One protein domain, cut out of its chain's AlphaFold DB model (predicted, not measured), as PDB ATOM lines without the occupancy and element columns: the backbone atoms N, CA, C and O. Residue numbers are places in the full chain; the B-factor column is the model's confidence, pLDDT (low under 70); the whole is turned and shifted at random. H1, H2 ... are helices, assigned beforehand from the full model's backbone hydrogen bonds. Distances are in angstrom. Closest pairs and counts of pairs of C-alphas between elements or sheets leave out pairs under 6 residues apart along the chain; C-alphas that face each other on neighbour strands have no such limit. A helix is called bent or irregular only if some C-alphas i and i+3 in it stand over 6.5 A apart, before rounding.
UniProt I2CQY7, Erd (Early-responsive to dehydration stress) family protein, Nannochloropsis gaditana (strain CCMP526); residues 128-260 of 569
ATOM      1  N   ASP A 128     -13.466  23.417  39.502       89.00
ATOM      2  CA  ASP A 128     -12.081  23.017  39.772       89.00
ATOM      3  C   ASP A 128     -11.582  23.520  41.143       89.00
ATOM      4  O   ASP A 128     -10.532  23.102  41.632       89.00
ATOM      5  N   ILE A 129     -12.313  24.422  41.806       89.06
ATOM      6  CA  ILE A 129     -11.904  25.006  43.090       89.06
ATOM      7  C   ILE A 129     -12.138  24.019  44.237       89.06
ATOM      8  O   ILE A 129     -13.265  23.615  44.531       89.06
ATOM      9  N   MET A 130     -11.079  23.710  44.989       89.00
ATOM     10  CA  MET A 130     -11.200  22.997  46.260       89.00
ATOM     11  C   MET A 130     -11.452  23.980  47.404       89.00
ATOM     12  O   MET A 130     -10.529  24.436  48.082       89.00
ATOM     13  N   TRP A 131     -12.731  24.254  47.665       85.38
ATOM     14  CA  TRP A 131     -13.195  25.204  48.685       85.38
ATOM     15  C   TRP A 131     -12.643  24.947  50.092       85.38
ATOM     16  O   TRP A 131     -12.398  25.887  50.839       85.38
ATOM     17  N   THR A 132     -12.357  23.691  50.450       84.44
ATOM     18  CA  THR A 132     -11.778  23.350  51.764       84.44
ATOM     19  C   THR A 132     -10.340  23.833  51.954       84.44
ATOM     20  O   THR A 132      -9.851  23.862  53.081       84.44
ATOM     21  N   ASN A 133      -9.645  24.133  50.856       85.88
ATOM     22  CA  ASN A 133      -8.209  24.400  50.805       85.88
ATOM     23  C   ASN A 133      -7.894  25.810  50.281       85.88
ATOM     24  O   ASN A 133      -6.733  26.123  50.018       85.88
ATOM     25  N   ILE A 134      -8.905  26.660  50.102       84.94
ATOM     26  CA  ILE A 134      -8.737  27.955  49.437       84.94
ATOM     27  C   ILE A 134      -7.820  28.910  50.222       84.94
ATOM     28  O   ILE A 134      -6.989  29.591  49.626       84.94
ATOM     29  N   ASP A 135      -7.878  28.872  51.556       83.12
ATOM     30  CA  ASP A 135      -7.159  29.782  52.464       83.12
ATOM     31  C   ASP A 135      -5.753  29.302  52.872       83.12
ATOM     32  O   ASP A 135      -5.172  29.723  53.870       83.12
ATOM     33  N   ILE A 136      -5.165  28.358  52.138       83.06
ATOM     34  CA  ILE A 136      -3.844  27.846  52.514       83.06
ATOM     35  C   ILE A 136      -2.774  28.903  52.223       83.06
ATOM     36  O   ILE A 136      -2.501  29.206  51.062       83.06
ATOM     37  N   ASN A 137      -2.079  29.377  53.257       83.12
ATOM     38  CA  ASN A 137      -0.904  30.244  53.113       83.12
ATOM     39  C   ASN A 137       0.189  29.620  52.230       83.12
ATOM     40  O   ASN A 137       0.416  28.409  52.258       83.12
ATOM     41  N   PHE A 138       0.933  30.455  51.496       81.00
ATOM     42  CA  PHE A 138       1.992  30.000  50.582       81.00
ATOM     43  C   PHE A 138       3.046  29.117  51.274       81.00
ATOM     44  O   PHE A 138       3.367  28.035  50.788       81.00
ATOM     45  N   VAL A 139       3.530  29.538  52.448       85.44
ATOM     46  CA  VAL A 139       4.523  28.784  53.235       85.44
ATOM     47  C   VAL A 139       3.968  27.425  53.667       85.44
ATOM     48  O   VAL A 139       4.647  26.406  53.552       85.44
ATOM     49  N   THR A 140       2.711  27.394  54.114       87.50
ATOM     50  CA  THR A 140       2.030  26.161  54.522       87.50
ATOM     51  C   THR A 140       1.852  25.206  53.345       87.50
ATOM     52  O   THR A 140       2.100  24.013  53.497       87.50
ATOM     53  N   SER A 141       1.464  25.712  52.169       86.19
ATOM     54  CA  SER A 141       1.374  24.909  50.941       86.19
ATOM     55  C   SER A 141       2.740  24.319  50.578       86.19
ATOM     56  O   SER A 141       2.851  23.107  50.414       86.19
ATOM     57  N   TYR A 142       3.806  25.129  50.592       88.62
ATOM     58  CA  TYR A 142       5.164  24.663  50.299       88.62
ATOM     59  C   TYR A 142       5.636  23.561  51.262       88.62
ATOM     60  O   TYR A 142       6.119  22.515  50.822       88.62
ATOM     61  N   LEU A 143       5.448  23.752  52.573       91.81
ATOM     62  CA  LEU A 143       5.816  22.757  53.583       91.81
ATOM     63  C   LEU A 143       5.008  21.460  53.423       91.81
ATOM     64  O   LEU A 143       5.572  20.369  53.520       91.81
ATOM     65  N   ARG A 144       3.705  21.559  53.125       91.69
ATOM     66  CA  ARG A 144       2.843  20.398  52.844       91.69
ATOM     67  C   ARG A 144       3.280  19.657  51.582       91.69
ATOM     68  O   ARG A 144       3.338  18.428  51.590       91.69
ATOM     69  N   THR A 145       3.656  20.365  50.518       89.50
ATOM     70  CA  THR A 145       4.199  19.738  49.306       89.50
ATOM     71  C   THR A 145       5.520  19.021  49.591       89.50
ATOM     72  O   THR A 145       5.682  17.875  49.165       89.50
ATOM     73  N   ALA A 146       6.431  19.637  50.354       90.94
ATOM     74  CA  ALA A 146       7.690  19.013  50.771       90.94
ATOM     75  C   ALA A 146       7.453  17.750  51.619       90.94
ATOM     76  O   ALA A 146       8.026  16.697  51.328       90.94
ATOM     77  N   LEU A 147       6.538  17.815  52.594       92.31
ATOM     78  CA  LEU A 147       6.097  16.654  53.371       92.31
ATOM     79  C   LEU A 147       5.529  15.555  52.463       92.31
ATOM     80  O   LEU A 147       5.823  14.378  52.648       92.31
ATOM     81  N   GLY A 148       4.767  15.928  51.435       89.56
ATOM     82  CA  GLY A 148       4.250  14.985  50.450       89.56
ATOM     83  C   GLY A 148       5.333  14.258  49.655       89.56
ATOM     84  O   GLY A 148       5.181  13.070  49.364       89.56
ATOM     85  N   HIS A 149       6.433  14.932  49.318       89.06
ATOM     86  CA  HIS A 149       7.587  14.289  48.684       89.06
ATOM     87  C   HIS A 149       8.309  13.336  49.645       89.06
ATOM     88  O   HIS A 149       8.622  12.213  49.252       89.06
ATOM     89  N   LEU A 150       8.491  13.732  50.910       90.75
ATOM     90  CA  LEU A 150       9.071  12.875  51.949       90.75
ATOM     91  C   LEU A 150       8.231  11.605  52.168       90.75
ATOM     92  O   LEU A 150       8.767  10.500  52.182       90.75
ATOM     93  N   LEU A 151       6.907  11.748  52.277       90.75
ATOM     94  CA  LEU A 151       5.985  10.620  52.429       90.75
ATOM     95  C   LEU A 151       6.002   9.704  51.205       90.75
ATOM     96  O   LEU A 151       5.974   8.488  51.351       90.75
ATOM     97  N   THR A 152       6.102  10.264  49.999       89.12
ATOM     98  CA  THR A 152       6.243   9.469  48.769       89.12
ATOM     99  C   THR A 152       7.519   8.628  48.797       89.12
ATOM    100  O   THR A 152       7.484   7.445  48.456       89.12
ATOM    101  N   LEU A 153       8.639   9.205  49.244       87.69
ATOM    102  CA  LEU A 153       9.895   8.475  49.414       87.69
ATOM    103  C   LEU A 153       9.754   7.360  50.461       87.69
ATOM    104  O   LEU A 153      10.128   6.220  50.190       87.69
ATOM    105  N   ALA A 154       9.151   7.659  51.614       89.25
ATOM    106  CA  ALA A 154       8.906   6.678  52.668       89.25
ATOM    107  C   ALA A 154       8.023   5.514  52.185       89.25
ATOM    108  O   ALA A 154       8.371   4.357  52.402       89.25
ATOM    109  N   ILE A 155       6.932   5.805  51.463       89.56
ATOM    110  CA  ILE A 155       6.060   4.789  50.851       89.56
ATOM    111  C   ILE A 155       6.840   3.948  49.840       89.56
ATOM    112  O   ILE A 155       6.676   2.734  49.809       89.56
ATOM    113  N   THR A 156       7.715   4.559  49.039       86.88
ATOM    114  CA  THR A 156       8.533   3.830  48.056       86.88
ATOM    115  C   THR A 156       9.464   2.823  48.733       86.88
ATOM    116  O   THR A 156       9.539   1.674  48.301       86.88
ATOM    117  N   ILE A 157      10.144   3.230  49.809       84.75
ATOM    118  CA  ILE A 157      11.025   2.348  50.589       84.75
ATOM    119  C   ILE A 157      10.201   1.253  51.272       84.75
ATOM    120  O   ILE A 157      10.542   0.076  51.181       84.75
ATOM    121  N   ALA A 158       9.081   1.620  51.899       87.19
ATOM    122  CA  ALA A 158       8.181   0.670  52.543       87.19
ATOM    123  C   ALA A 158       7.618  -0.354  51.548       87.19
ATOM    124  O   ALA A 158       7.444  -1.511  51.913       87.19
ATOM    125  N   PHE A 159       7.394   0.034  50.289       85.88
ATOM    126  CA  PHE A 159       6.908  -0.849  49.227       85.88
ATOM    127  C   PHE A 159       7.925  -1.920  48.809       85.88
ATOM    128  O   PHE A 159       7.531  -2.977  48.318       85.88
ATOM    129  N   ALA A 160       9.220  -1.713  49.065       79.62
ATOM    130  CA  ALA A 160      10.229  -2.743  48.829       79.62
ATOM    131  C   ALA A 160       9.945  -4.010  49.655       79.62
ATOM    132  O   ALA A 160      10.087  -5.121  49.150       79.62
ATOM    133  N   PHE A 161       9.458  -3.861  50.891       82.00
ATOM    134  CA  PHE A 161       9.158  -4.980  51.784       82.00
ATOM    135  C   PHE A 161       8.076  -5.940  51.242       82.00
ATOM    136  O   PHE A 161       8.389  -7.119  51.050       82.00
ATOM    137  N   PRO A 162       6.841  -5.497  50.922       83.25
ATOM    138  CA  PRO A 162       5.827  -6.383  50.368       83.25
ATOM    139  C   PRO A 162       6.246  -6.938  49.005       83.25
ATOM    140  O   PRO A 162       6.003  -8.110  48.741       83.25
ATOM    141  N   THR A 163       6.957  -6.181  48.159       78.12
ATOM    142  CA  THR A 163       7.468  -6.745  46.894       78.12
ATOM    143  C   THR A 163       8.506  -7.846  47.111       78.12
ATOM    144  O   THR A 163       8.473  -8.863  46.419       78.12
ATOM    145  N   ALA A 164       9.388  -7.706  48.103       76.94
ATOM    146  CA  ALA A 164      10.374  -8.724  48.453       76.94
ATOM    147  C   ALA A 164       9.723  -9.984  49.043       76.94
ATOM    148  O   ALA A 164      10.228 -11.088  48.809       76.94
ATOM    149  N   PHE A 165       8.616  -9.818  49.775       80.38
ATOM    150  CA  PHE A 165       7.787 -10.912  50.277       80.38
ATOM    151  C   PHE A 165       7.079 -11.651  49.135       80.38
ATOM    152  O   PHE A 165       7.227 -12.863  49.014       80.38
ATOM    153  N   ILE A 166       6.410 -10.931  48.230       79.25
ATOM    154  CA  ILE A 166       5.754 -11.526  47.052       79.25
ATOM    155  C   ILE A 166       6.776 -12.242  46.163       79.25
ATOM    156  O   ILE A 166       6.529 -13.344  45.686       79.25
ATOM    157  N   SER A 167       7.964 -11.661  45.988       72.88
ATOM    158  CA  SER A 167       9.055 -12.304  45.257       72.88
ATOM    159  C   SER A 167       9.537 -13.596  45.929       72.88
ATOM    160  O   SER A 167       9.912 -14.531  45.226       72.88
ATOM    161  N   ALA A 168       9.506 -13.684  47.265       75.69
ATOM    162  CA  ALA A 168       9.830 -14.913  47.992       75.69
ATOM    163  C   ALA A 168       8.786 -16.019  47.776       75.69
ATOM    164  O   ALA A 168       9.137 -17.193  47.808       75.69
ATOM    165  N   LEU A 169       7.525 -15.642  47.539       76.25
ATOM    166  CA  LEU A 169       6.440 -16.577  47.250       76.25
ATOM    167  C   LEU A 169       6.534 -17.190  45.851       76.25
ATOM    168  O   LEU A 169       5.794 -18.118  45.577       76.25
ATOM    169  N   ASN A 170       7.417 -16.714  44.968       75.81
ATOM    170  CA  ASN A 170       7.467 -17.186  43.582       75.81
ATOM    171  C   ASN A 170       7.939 -18.648  43.442       75.81
ATOM    172  O   ASN A 170       7.596 -19.308  42.466       75.81
ATOM    173  N   SER A 171       8.716 -19.170  44.399       73.75
ATOM    174  CA  SER A 171       9.026 -20.603  44.477       73.75
ATOM    175  C   SER A 171       9.171 -21.084  45.918       73.75
ATOM    176  O   SER A 171       9.660 -20.355  46.787       73.75
ATOM    177  N   VAL A 172       8.800 -22.345  46.159       73.81
ATOM    178  CA  VAL A 172       8.960 -23.030  47.452       73.81
ATOM    179  C   VAL A 172      10.416 -22.997  47.916       73.81
ATOM    180  O   VAL A 172      10.686 -22.771  49.093       73.81
ATOM    181  N   GLU A 173      11.365 -23.157  46.996       73.12
ATOM    182  CA  GLU A 173      12.796 -23.105  47.299       73.12
ATOM    183  C   GLU A 173      13.223 -21.711  47.787       73.12
ATOM    184  O   GLU A 173      13.887 -21.576  48.819       73.12
ATOM    185  N   THR A 174      12.781 -20.643  47.107       73.81
ATOM    186  CA  THR A 174      13.058 -19.272  47.563       73.81
ATOM    187  C   THR A 174      12.379 -18.940  48.886       73.81
ATOM    188  O   THR A 174      12.946 -18.177  49.675       73.81
ATOM    189  N   LEU A 175      11.214 -19.534  49.147       74.75
ATOM    190  CA  LEU A 175      10.464 -19.360  50.383       74.75
ATOM    191  C   LEU A 175      11.169 -20.042  51.564       74.75
ATOM    192  O   LEU A 175      11.418 -19.379  52.570       74.75
ATOM    193  N   LYS A 176      11.585 -21.308  51.403       74.19
ATOM    194  CA  LYS A 176      12.379 -22.072  52.386       74.19
ATOM    195  C   LYS A 176      13.700 -21.374  52.718       74.19
ATOM    196  O   LYS A 176      14.094 -21.291  53.878       74.19
ATOM    197  N   ARG A 177      14.362 -20.798  51.706       77.88
ATOM    198  CA  ARG A 177      15.621 -20.057  51.886       77.88
ATOM    199  C   ARG A 177      15.447 -18.749  52.663       77.88
ATOM    200  O   ARG A 177      16.324 -18.389  53.440       77.88
ATOM    201  N   LYS A 178      14.362 -18.004  52.425       74.06
ATOM    202  CA  LYS A 178      14.126 -16.698  53.072       74.06
ATOM    203  C   LYS A 178      13.462 -16.810  54.445       74.06
ATOM    204  O   LYS A 178      13.726 -15.968  55.297       74.06
ATOM    205  N   PHE A 179      12.632 -17.826  54.661       78.19
ATOM    206  CA  PHE A 179      11.920 -18.053  55.915       78.19
ATOM    207  C   PHE A 179      12.171 -19.482  56.415       78.19
ATOM    208  O   PHE A 179      11.334 -20.362  56.208       78.19
ATOM    209  N   PRO A 180      13.296 -19.728  57.111       76.00
ATOM    210  CA  PRO A 180      13.660 -21.071  57.567       76.00
ATOM    211  C   PRO A 180      12.649 -21.678  58.555       76.00
ATOM    212  O   PRO A 180      12.585 -22.895  58.681       76.00
ATOM    213  N   ALA A 181      11.811 -20.857  59.199       76.25
ATOM    214  CA  ALA A 181      10.718 -21.307  60.066       76.25
ATOM    215  C   ALA A 181       9.612 -22.089  59.325       76.25
ATOM    216  O   ALA A 181       8.873 -22.844  59.947       76.25
ATOM    217  N   LEU A 182       9.492 -21.933  58.000       69.88
ATOM    218  CA  LEU A 182       8.527 -22.681  57.186       69.88
ATOM    219  C   LEU A 182       9.044 -24.059  56.739       69.88
ATOM    220  O   LEU A 182       8.289 -24.819  56.133       69.88
ATOM    221  N   ASN A 183      10.297 -24.410  57.048       71.88
ATOM    222  CA  ASN A 183      10.876 -25.703  56.671       71.88
ATOM    223  C   ASN A 183      10.173 -26.894  57.337       71.88
ATOM    224  O   ASN A 183      10.150 -27.972  56.749       71.88
ATOM    225  N   ASP A 184       9.578 -26.691  58.514       73.62
ATOM    226  CA  ASP A 184       8.850 -27.737  59.243       73.62
ATOM    227  C   ASP A 184       7.414 -27.930  58.728       73.62
ATOM    228  O   ASP A 184       6.821 -28.988  58.923       73.62
ATOM    229  N   TRP A 185       6.861 -26.918  58.051       70.62
ATOM    230  CA  TRP A 185       5.484 -26.914  57.544       70.62
ATOM    231  C   TRP A 185       5.379 -27.338  56.076       70.62
ATOM    232  O   TRP A 185       4.307 -27.755  55.641       70.62
ATOM    233  N   LEU A 186       6.462 -27.227  55.294       70.31
ATOM    234  CA  LEU A 186       6.460 -27.605  53.879       70.31
ATOM    235  C   LEU A 186       7.023 -29.019  53.643       70.31
ATOM    236  O   LEU A 186       8.054 -29.367  54.223       70.31
ATOM    237  N   PRO A 187       6.432 -29.806  52.718       68.50
ATOM    238  CA  PRO A 187       6.927 -31.133  52.361       68.50
ATOM    239  C   PRO A 187       8.405 -31.111  51.946       68.50
ATOM    240  O   PRO A 187       8.866 -30.215  51.222       68.50
ATOM    241  N   ARG A 188       9.162 -32.112  52.412       62.44
ATOM    242  CA  ARG A 188      10.607 -32.245  52.157       62.44
ATOM    243  C   ARG A 188      10.945 -32.678  50.723       62.44
ATOM    244  O   ARG A 188      12.063 -32.408  50.304       62.44
ATOM    245  N   SER A 189      10.020 -33.306  49.987       59.84
ATOM    246  CA  SER A 189      10.259 -33.813  48.624       59.84
ATOM    247  C   SER A 189       9.947 -32.752  47.552       59.84
ATOM    248  O   SER A 189       8.946 -32.040  47.645       59.84
ATOM    249  N   ASP A 190      10.797 -32.627  46.530       62.97
ATOM    250  CA  ASP A 190      10.588 -31.692  45.409       62.97
ATOM    251  C   ASP A 190       9.501 -32.159  44.423       62.97
ATOM    252  O   ASP A 190       8.941 -31.345  43.683       62.97
ATOM    253  N   GLU A 191       9.152 -33.449  44.433       60.44
ATOM    254  CA  GLU A 191       8.119 -34.018  43.558       60.44
ATOM    255  C   GLU A 191       6.701 -33.673  44.032       60.44
ATOM    256  O   GLU A 191       5.871 -33.275  43.208       60.44
ATOM    257  N   ASP A 192       6.448 -33.676  45.347       62.69
ATOM    258  CA  ASP A 192       5.154 -33.273  45.923       62.69
ATOM    259  C   ASP A 192       4.910 -31.761  45.818       62.69
ATOM    260  O   ASP A 192       3.771 -31.298  45.809       62.69
ATOM    261  N   ASN A 193       5.977 -30.967  45.690       66.94
ATOM    262  CA  ASN A 193       5.900 -29.509  45.613       66.94
ATOM    263  C   ASN A 193       5.609 -28.985  44.196       66.94
ATOM    264  O   ASN A 193       5.461 -27.775  44.026       66.94
ATOM    265  N   ARG A 194       5.512 -29.841  43.164       73.94
ATOM    266  CA  ARG A 194       5.292 -29.396  41.771       73.94
ATOM    267  C   ARG A 194       4.001 -28.600  41.592       73.94
ATOM    268  O   ARG A 194       4.025 -27.548  40.957       73.94
ATOM    269  N   TRP A 195       2.893 -29.060  42.172       78.62
ATOM    270  CA  TRP A 195       1.613 -28.350  42.085       78.62
ATOM    271  C   TRP A 195       1.626 -27.056  42.912       78.62
ATOM    272  O   TRP A 195       1.131 -26.034  42.444       78.62
ATOM    273  N   ILE A 196       2.269 -27.057  44.089       77.00
ATOM    274  CA  ILE A 196       2.431 -25.861  44.934       77.00
ATOM    275  C   ILE A 196       3.272 -24.810  44.208       77.00
ATOM    276  O   ILE A 196       2.878 -23.651  44.144       77.00
ATOM    277  N   ASN A 197       4.395 -25.208  43.610       76.69
ATOM    278  CA  ASN A 197       5.244 -24.326  42.811       76.69
ATOM    279  C   ASN A 197       4.497 -23.767  41.594       76.69
ATOM    280  O   ASN A 197       4.638 -22.584  41.301       76.69
ATOM    281  N   ALA A 198       3.672 -24.572  40.917       77.56
ATOM    282  CA  ALA A 198       2.854 -24.099  39.800       77.56
ATOM    283  C   ALA A 198       1.801 -23.064  40.244       77.56
ATOM    284  O   ALA A 198       1.636 -22.032  39.592       77.56
ATOM    285  N   VAL A 199       1.127 -23.298  41.375       80.44
ATOM    286  CA  VAL A 199       0.163 -22.347  41.952       80.44
ATOM    287  C   VAL A 199       0.866 -21.065  42.400       80.44
ATOM    288  O   VAL A 199       0.424 -19.971  42.063       80.44
ATOM    289  N   LEU A 200       1.986 -21.175  43.109       78.38
ATOM    290  CA  LEU A 200       2.774 -20.037  43.585       78.38
ATOM    291  C   LEU A 200       3.325 -19.175  42.440       78.38
ATOM    292  O   LEU A 200       3.239 -17.947  42.508       78.38
ATOM    293  N   ALA A 201       3.795 -19.805  41.360       71.19
ATOM    294  CA  ALA A 201       4.254 -19.115  40.156       71.19
ATOM    295  C   ALA A 201       3.133 -18.326  39.453       71.19
ATOM    296  O   ALA A 201       3.411 -17.328  38.789       71.19
ATOM    297  N   LEU A 202       1.867 -18.732  39.615       75.88
ATOM    298  CA  LEU A 202       0.705 -18.002  39.095       75.88
ATOM    299  C   LEU A 202       0.211 -16.918  40.069       75.88
ATOM    300  O   LEU A 202      -0.161 -15.820  39.653       75.88
ATOM    301  N   VAL A 203       0.214 -17.207  41.372       79.38
ATOM    302  CA  VAL A 203      -0.316 -16.317  42.414       79.38
ATOM    303  C   VAL A 203       0.602 -15.122  42.662       79.38
ATOM    304  O   VAL A 203       0.107 -14.006  42.818       79.38
ATOM    305  N   ALA A 204       1.927 -15.305  42.670       74.19
ATOM    306  CA  ALA A 204       2.862 -14.221  42.978       74.19
ATOM    307  C   ALA A 204       2.768 -13.027  41.992       74.19
ATOM    308  O   ALA A 204       2.659 -11.887  42.458       74.19
ATOM    309  N   PRO A 205       2.713 -13.223  40.657       68.31
ATOM    310  CA  PRO A 205       2.496 -12.129  39.707       68.31
ATOM    311  C   PRO A 205       1.138 -11.432  39.871       68.31
ATOM    312  O   PRO A 205       1.065 -10.206  39.785       68.31
ATOM    313  N   LEU A 206       0.065 -12.187  40.141       72.44
ATOM    314  CA  LEU A 206      -1.271 -11.624  40.368       72.44
ATOM    315  C   LEU A 206      -1.303 -10.757  41.630       72.44
ATOM    316  O   LEU A 206      -1.826  -9.642  41.608       72.44
ATOM    317  N   LEU A 207      -0.678 -11.230  42.706       78.38
ATOM    318  CA  LEU A 207      -0.559 -10.496  43.960       78.38
ATOM    319  C   LEU A 207       0.245  -9.199  43.775       78.38
ATOM    320  O   LEU A 207      -0.134  -8.158  44.311       78.38
ATOM    321  N   LEU A 208       1.305  -9.230  42.958       74.00
ATOM    322  CA  LEU A 208       2.086  -8.040  42.614       74.00
ATOM    323  C   LEU A 208       1.266  -7.022  41.804       74.00
ATOM    324  O   LEU A 208       1.353  -5.821  42.063       74.00
ATOM    325  N   LEU A 209       0.453  -7.483  40.850       71.69
ATOM    326  CA  LEU A 209      -0.433  -6.618  40.064       71.69
ATOM    327  C   LEU A 209      -1.507  -5.957  40.934       71.69
ATOM    328  O   LEU A 209      -1.736  -4.753  40.807       71.69
ATOM    329  N   ILE A 210      -2.122  -6.716  41.846       80.12
ATOM    330  CA  ILE A 210      -3.085  -6.184  42.820       80.12
ATOM    331  C   ILE A 210      -2.404  -5.125  43.688       80.12
ATOM    332  O   ILE A 210      -2.915  -4.014  43.824       80.12
ATOM    333  N   LEU A 211      -1.215  -5.434  44.210       82.62
ATOM    334  CA  LEU A 211      -0.450  -4.518  45.047       82.62
ATOM    335  C   LEU A 211      -0.113  -3.208  44.308       82.62
ATOM    336  O   LEU A 211      -0.301  -2.126  44.860       82.62
ATOM    337  N   LEU A 212       0.322  -3.283  43.045       78.19
ATOM    338  CA  LEU A 212       0.589  -2.104  42.211       78.19
ATOM    339  C   LEU A 212      -0.682  -1.309  41.876       78.19
ATOM    340  O   LEU A 212      -0.623  -0.084  41.765       78.19
ATOM    341  N   SER A 213      -1.832  -1.975  41.745       79.50
ATOM    342  CA  SER A 213      -3.112  -1.321  41.452       79.50
ATOM    343  C   SER A 213      -3.667  -0.516  42.632       79.50
ATOM    344  O   SER A 213      -4.439   0.421  42.423       79.50
ATOM    345  N   ILE A 214      -3.271  -0.843  43.865       83.25
ATOM    346  CA  ILE A 214      -3.693  -0.135  45.085       83.25
ATOM    347  C   ILE A 214      -2.928   1.192  45.266       83.25
ATOM    348  O   ILE A 214      -3.394   2.099  45.954       83.25
ATOM    349  N   ILE A 215      -1.777   1.369  44.615       86.94
ATOM    350  CA  ILE A 215      -0.923   2.549  44.820       86.94
ATOM    351  C   ILE A 215      -1.526   3.874  44.303       86.94
ATOM    352  O   ILE A 215      -1.531   4.849  45.059       86.94
ATOM    353  N   PRO A 216      -2.055   3.974  43.067       85.12
ATOM    354  CA  PRO A 216      -2.653   5.218  42.580       85.12
ATOM    355  C   PRO A 216      -3.755   5.810  43.480       85.12
ATOM    356  O   PRO A 216      -3.683   7.011  43.761       85.12
ATOM    357  N   PRO A 217      -4.749   5.037  43.979       84.00
ATOM    358  CA  PRO A 217      -5.758   5.595  44.874       84.00
ATOM    359  C   PRO A 217      -5.166   6.039  46.218       84.00
ATOM    360  O   PRO A 217      -5.614   7.055  46.747       84.00
ATOM    361  N   ILE A 218      -4.119   5.379  46.735       87.12
ATOM    362  CA  ILE A 218      -3.406   5.850  47.935       87.12
ATOM    363  C   ILE A 218      -2.821   7.245  47.701       87.12
ATOM    364  O   ILE A 218      -3.027   8.130  48.527       87.12
ATOM    365  N   PHE A 219      -2.140   7.487  46.576       87.69
ATOM    366  CA  PHE A 219      -1.591   8.818  46.279       87.69
ATOM    367  C   PHE A 219      -2.675   9.877  46.052       87.69
ATOM    368  O   PHE A 219      -2.492  11.032  46.452       87.69
ATOM    369  N   GLY A 220      -3.807   9.493  45.457       85.38
ATOM    370  CA  GLY A 220      -4.987  10.351  45.343       85.38
ATOM    371  C   GLY A 220      -5.532  10.760  46.713       85.38
ATOM    372  O   GLY A 220      -5.675  11.949  46.993       85.38
ATOM    373  N   LEU A 221      -5.752   9.790  47.606       85.94
ATOM    374  CA  LEU A 221      -6.220  10.027  48.974       85.94
ATOM    375  C   LEU A 221      -5.219  10.846  49.790       85.94
ATOM    376  O   LEU A 221      -5.603  11.806  50.457       85.94
ATOM    377  N   LEU A 222      -3.933  10.511  49.701       85.94
ATOM    378  CA  LEU A 222      -2.862  11.228  50.381       85.94
ATOM    379  C   LEU A 222      -2.862  12.709  49.986       85.94
ATOM    380  O   LEU A 222      -2.795  13.579  50.849       85.94
ATOM    381  N   THR A 223      -2.997  13.002  48.693       84.88
ATOM    382  CA  THR A 223      -2.997  14.377  48.176       84.88
ATOM    383  C   THR A 223      -4.266  15.130  48.576       84.88
ATOM    384  O   THR A 223      -4.189  16.205  49.168       84.88
ATOM    385  N   LEU A 224      -5.437  14.549  48.303       83.69
ATOM    386  CA  LEU A 224      -6.726  15.229  48.446       83.69
ATOM    387  C   LEU A 224      -7.214  15.318  49.899       83.69
ATOM    388  O   LEU A 224      -7.903  16.270  50.261       83.69
ATOM    389  N   ARG A 225      -6.900  14.327  50.742       81.81
ATOM    390  CA  ARG A 225      -7.451  14.224  52.105       81.81
ATOM    391  C   ARG A 225      -6.433  14.512  53.198       81.81
ATOM    392  O   ARG A 225      -6.804  15.155  54.175       81.81
ATOM    393  N   VAL A 226      -5.195  14.041  53.054       82.69
ATOM    394  CA  VAL A 226      -4.194  14.116  54.133       82.69
ATOM    395  C   VAL A 226      -3.359  15.384  54.013       82.69
ATOM    396  O   VAL A 226      -3.367  16.217  54.913       82.69
ATOM    397  N   ILE A 227      -2.659  15.542  52.891       84.88
ATOM    398  CA  ILE A 227      -1.709  16.634  52.692       84.88
ATOM    399  C   ILE A 227      -2.456  17.940  52.443       84.88
ATOM    400  O   ILE A 227      -2.114  18.948  53.060       84.88
ATOM    401  N   LYS A 228      -3.473  17.921  51.565       84.12
ATOM    402  CA  LYS A 228      -4.247  19.112  51.191       84.12
ATOM    403  C   LYS A 228      -3.312  20.270  50.816       84.12
ATOM    404  O   LYS A 228      -3.387  21.342  51.413       84.12
ATOM    405  N   ASP A 229      -2.359  20.024  49.914       84.12
ATOM    406  CA  ASP A 229      -1.386  21.034  49.471       84.12
ATOM    407  C   ASP A 229      -1.864  21.882  48.294       84.12
ATOM    408  O   ASP A 229      -1.336  22.974  48.085       84.12
ATOM    409  N   SER A 230      -2.872  21.402  47.569       87.88
ATOM    410  CA  SER A 230      -3.402  22.039  46.364       87.88
ATOM    411  C   SER A 230      -4.695  22.798  46.636       87.88
ATOM    412  O   SER A 230      -5.487  22.407  47.505       87.88
ATOM    413  N   ARG A 231      -4.926  23.859  45.856       88.00
ATOM    414  CA  ARG A 231      -6.143  24.689  45.935       88.00
ATOM    415  C   ARG A 231      -7.165  24.358  44.854       88.00
ATOM    416  O   ARG A 231      -8.347  24.642  45.032       88.00
ATOM    417  N   THR A 232      -6.723  23.736  43.768       89.44
ATOM    418  CA  THR A 232      -7.581  23.264  42.679       89.44
ATOM    419  C   THR A 232      -7.467  21.761  42.498       89.44
ATOM    420  O   THR A 232      -6.425  21.166  42.795       89.44
ATOM    421  N   ILE A 233      -8.541  21.133  42.020       88.25
ATOM    422  CA  ILE A 233      -8.578  19.698  41.726       88.25
ATOM    423  C   ILE A 233      -7.521  19.392  40.667       88.25
ATOM    424  O   ILE A 233      -6.715  18.475  40.839       88.25
ATOM    425  N   SER A 234      -7.447  20.224  39.632       89.62
ATOM    426  CA  SER A 234      -6.446  20.173  38.585       89.62
ATOM    427  C   SER A 234      -5.045  20.122  39.176       89.62
ATOM    428  O   SER A 234      -4.359  19.130  38.945       89.62
ATOM    429  N   GLU A 235      -4.649  21.101  40.003       89.12
ATOM    430  CA  GLU A 235      -3.360  21.150  40.710       89.12
ATOM    431  C   GLU A 235      -3.096  19.856  41.495       89.12
ATOM    432  O   GLU A 235      -2.019  19.266  41.360       89.12
ATOM    433  N   ALA A 236      -4.091  19.337  42.221       90.00
ATOM    434  CA  ALA A 236      -3.960  18.066  42.930       90.00
ATOM    435  C   ALA A 236      -3.609  16.903  41.987       90.00
ATOM    436  O   ALA A 236      -2.735  16.097  42.320       90.00
ATOM    437  N   HIS A 237      -4.186  16.831  40.782       89.00
ATOM    438  CA  HIS A 237      -3.786  15.838  39.779       89.00
ATOM    439  C   HIS A 237      -2.331  16.011  39.304       89.00
ATOM    440  O   HIS A 237      -1.668  14.998  39.061       89.00
ATOM    441  N   TYR A 238      -1.786  17.236  39.235       91.06
ATOM    442  CA  TYR A 238      -0.348  17.448  38.964       91.06
ATOM    443  C   TYR A 238       0.518  16.906  40.104       91.06
ATOM    444  O   TYR A 238       1.556  16.290  39.853       91.06
ATOM    445  N   HIS A 239       0.128  17.121  41.362       91.31
ATOM    446  CA  HIS A 239       0.876  16.584  42.501       91.31
ATOM    447  C   HIS A 239       0.797  15.057  42.560       91.31
ATOM    448  O   HIS A 239       1.824  14.413  42.778       91.31
ATOM    449  N   VAL A 240      -0.372  14.469  42.283       92.00
ATOM    450  CA  VAL A 240      -0.531  13.012  42.147       92.00
ATOM    451  C   VAL A 240       0.364  12.474  41.033       92.00
ATOM    452  O   VAL A 240       1.078  11.504  41.271       92.00
ATOM    453  N   PHE A 241       0.407  13.128  39.865       92.88
ATOM    454  CA  PHE A 241       1.327  12.760  38.783       92.88
ATOM    455  C   PHE A 241       2.777  12.732  39.268       92.88
ATOM    456  O   PHE A 241       3.460  11.728  39.101       92.88
ATOM    457  N   LYS A 242       3.257  13.819  39.892       91.50
ATOM    458  CA  LYS A 242       4.660  13.932  40.325       91.50
ATOM    459  C   LYS A 242       5.017  12.871  41.364       91.50
ATOM    460  O   LYS A 242       6.095  12.287  41.293       91.50
ATOM    461  N   ARG A 243       4.116  12.629  42.322       91.06
ATOM    462  CA  ARG A 243       4.287  11.625  43.381       91.06
ATOM    463  C   ARG A 243       4.289  10.216  42.805       91.06
ATOM    464  O   ARG A 243       5.194   9.450  43.105       91.06
ATOM    465  N   TYR A 244       3.331   9.900  41.938       91.44
ATOM    466  CA  TYR A 244       3.215   8.568  41.361       91.44
ATOM    467  C   TYR A 244       4.329   8.266  40.351       91.44
ATOM    468  O   TYR A 244       4.929   7.196  40.412       91.44
ATOM    469  N   PHE A 245       4.690   9.231  39.501       91.00
ATOM    470  CA  PHE A 245       5.873   9.129  38.644       91.00
ATOM    471  C   PHE A 245       7.133   8.910  39.486       91.00
ATOM    472  O   PHE A 245       7.911   8.004  39.202       91.00
ATOM    473  N   GLY A 246       7.320   9.713  40.542       89.31
ATOM    474  CA  GLY A 246       8.445   9.577  41.466       89.31
ATOM    475  C   GLY A 246       8.486   8.192  42.106       89.31
ATOM    476  O   GLY A 246       9.515   7.533  42.040       89.31
ATOM    477  N   PHE A 247       7.363   7.715  42.646       89.88
ATOM    478  CA  PHE A 247       7.238   6.368  43.204       89.88
ATOM    479  C   PHE A 247       7.676   5.297  42.205       89.88
ATOM    480  O   PHE A 247       8.530   4.484  42.534       89.88
ATOM    481  N   LEU A 248       7.139   5.304  40.982       87.19
ATOM    482  CA  LEU A 248       7.472   4.284  39.991       87.19
ATOM    483  C   LEU A 248       8.945   4.365  39.549       87.19
ATOM    484  O   LEU A 248       9.605   3.336  39.418       87.19
ATOM    485  N   PHE A 249       9.471   5.579  39.361       85.50
ATOM    486  CA  PHE A 249      10.865   5.813  38.981       85.50
ATOM    487  C   PHE A 249      11.842   5.372  40.081       85.50
ATOM    488  O   PHE A 249      12.784   4.626  39.823       85.50
ATOM    489  N   TYR A 250      11.606   5.786  41.329       82.94
ATOM    490  CA  TYR A 250      12.435   5.390  42.465       82.94
ATOM    491  C   TYR A 250      12.285   3.905  42.784       82.94
ATOM    492  O   TYR A 250      13.269   3.275  43.145       82.94
ATOM    493  N   ASN A 251      11.098   3.319  42.621       80.69
ATOM    494  CA  ASN A 251      10.908   1.888  42.828       80.69
ATOM    495  C   ASN A 251      11.758   1.060  41.852       80.69
ATOM    496  O   ASN A 251      12.417   0.116  42.278       80.69
ATOM    497  N   ALA A 252      11.841   1.465  40.582       73.06
ATOM    498  CA  ALA A 252      12.758   0.850  39.626       73.06
ATOM    499  C   ALA A 252      14.232   0.961  40.061       73.06
ATOM    500  O   ALA A 252      14.981  -0.010  39.951       73.06
ATOM    501  N   LEU A 253      14.640   2.108  40.620       66.56
ATOM    502  CA  LEU A 253      15.979   2.282  41.197       66.56
ATOM    503  C   LEU A 253      16.199   1.423  42.449       66.56
ATOM    504  O   LEU A 253      17.286   0.890  42.632       66.56
ATOM    505  N   VAL A 254      15.182   1.247  43.291       62.66
ATOM    506  CA  VAL A 254      15.246   0.368  44.465       62.66
ATOM    507  C   VAL A 254      15.387  -1.090  44.032       62.66
ATOM    508  O   VAL A 254      16.224  -1.794  44.580       62.66
ATOM    509  N   ILE A 255      14.650  -1.546  43.016       61.19
ATOM    510  CA  ILE A 255      14.815  -2.894  42.446       61.19
ATOM    511  C   ILE A 255      16.247  -3.090  41.935       61.19
ATOM    512  O   ILE A 255      16.870  -4.116  42.221       61.19
ATOM    513  N   PHE A 256      16.792  -2.098  41.226       63.56
ATOM    514  CA  PHE A 256      18.191  -2.098  40.805       63.56
ATOM    515  C   PHE A 256      19.136  -2.218  42.014       63.56
ATOM    516  O   PHE A 256      19.938  -3.147  42.070       63.56
ATOM    517  N   MET A 257      18.958  -1.366  43.028       57.50
ATOM    518  CA  MET A 257      19.741  -1.372  44.268       57.50
ATOM    519  C   MET A 257      19.589  -2.651  45.099       57.50
ATOM    520  O   MET A 257      20.505  -2.997  45.823       57.50
ATOM    521  N   VAL A 258      18.467  -3.365  45.044       55.62
ATOM    522  CA  VAL A 258      18.295  -4.646  45.755       55.62
ATOM    523  C   VAL A 258      18.949  -5.792  44.981       55.62
ATOM    524  O   VAL A 258      19.461  -6.734  45.581       55.62
ATOM    525  N   THR A 259      18.968  -5.713  43.648       52.53
ATOM    526  CA  THR A 259      19.601  -6.718  42.777       52.53
ATOM    527  C   THR A 259      21.131  -6.630  42.818       52.53
ATOM    528  O   THR A 259      21.828  -7.627  42.634       52.53
ATOM    529  N   THR A 260      21.672  -5.438  43.061       54.97
ATOM    530  CA  THR A 260      23.097  -5.211  43.312       54.97
ATOM    531  C   THR A 260      23.353  -5.222  44.814       54.97
ATOM    532  O   THR A 260      22.714  -4.455  45.514       54.97
TER     533      THR A 260
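AT A GLANCE: This is residues 128 to 260 of the 569 residues of the protein "Erd (Early-responsive to dehydration stress) family protein" of Nannochloropsis gaditana (strain CCMP526) (UniProt I2CQY7). Two long helices, H1 and H4, run side by side and opposite ways over part of their lengths in a rod, and a third long helix, H5, crosses both of them at a slant. Two small helices, H2 and H3, sit together toward the far end of the rod, between the end of H1 and the start of H4. The printed part has 133 residues, with five named helices in the order H1 H2 H3 H4 H5 and no named strand; the class is all helix. The whole is loose, with a radius of gyration of the C-alphas of 20.3 A and spans of 66 by 27 by 22 A.

HOW THE PARTS SIT: H4, residues 194 to 227, is the longest helix and has a kink of 35 degrees near residue 221. It touches H1, residues 138 to 168, opposite ways at a shallow tilt of 7 degrees; their closest C-alphas are those of Ile 166 and Ala 204, 5.7 A apart. H5, residues 233 to 259, forms a helical hairpin with H4, at 38 degrees, a steep tilt but only just. There residues 216 to 224 of H4 touch residues 236 to 244 of H5, and the closest C-alphas, of Phe 219 and Val 240, are 6.0 A apart. H5 also touches H1, the same way at a steep tilt of 39 degrees, with the C-alphas of Thr 156 and Phe 247 closest at 5.6 A. H1, H4 and H5 form an up-and-down bundle, each running against the one before it. H2, residues 172 to 178, only just touches H4, with 3 pairs of C-alphas within 8 A, the closest being Val 172 and Asn 197 at 6.1 A. H1 and H2 touch only at the corner, and only just, with the C-alphas of Ala 168 and Leu 175 closest at 5.1 A. H3, residues 180 to 184, touches H2 only at the corner, and only just, with the C-alphas of Lys 176 and Asn 183 closest at 5.8 A; H3 is apart from H1, H4 and H5. In H2 and H5 every O i to N i+4 pair is within hydrogen-bond range; in H1 25 of 27 are, in H4 24 of 30, and in H3 0 of 1, beside 1 of 2 O i to N i+3 pairs.

IN THESE COORDINATES: H4 runs 47.8 A, from C-alpha 194 at (5.292, -29.396, 41.771) to C-alpha 227. H1 runs 45.7 A, beginning at C-alpha 138 at (1.992, 30.000, 50.582). H5 runs 38.6 A and ends at C-alpha 259 at (19.601, -6.718, 42.777). H2 spans 9.9 A and H3 8.4 A. H3 and H4 are irregular, but only just: C-alphas 181 and 184, and likewise 224 and 227, are 6.7 A apart.

THE WHOLE: The C-alphas farthest apart, of Asp 135 and Glu 191, are 66.2 A apart. The printed part has no cut. The links H1 to H2, H2 to H3 and H4 to H5 are tight, and H3 to H4 is short. The mean pLDDT of the printed part is 80.3, with values under 70 at residues 182, 187 to 193, 205 and 253 to 260.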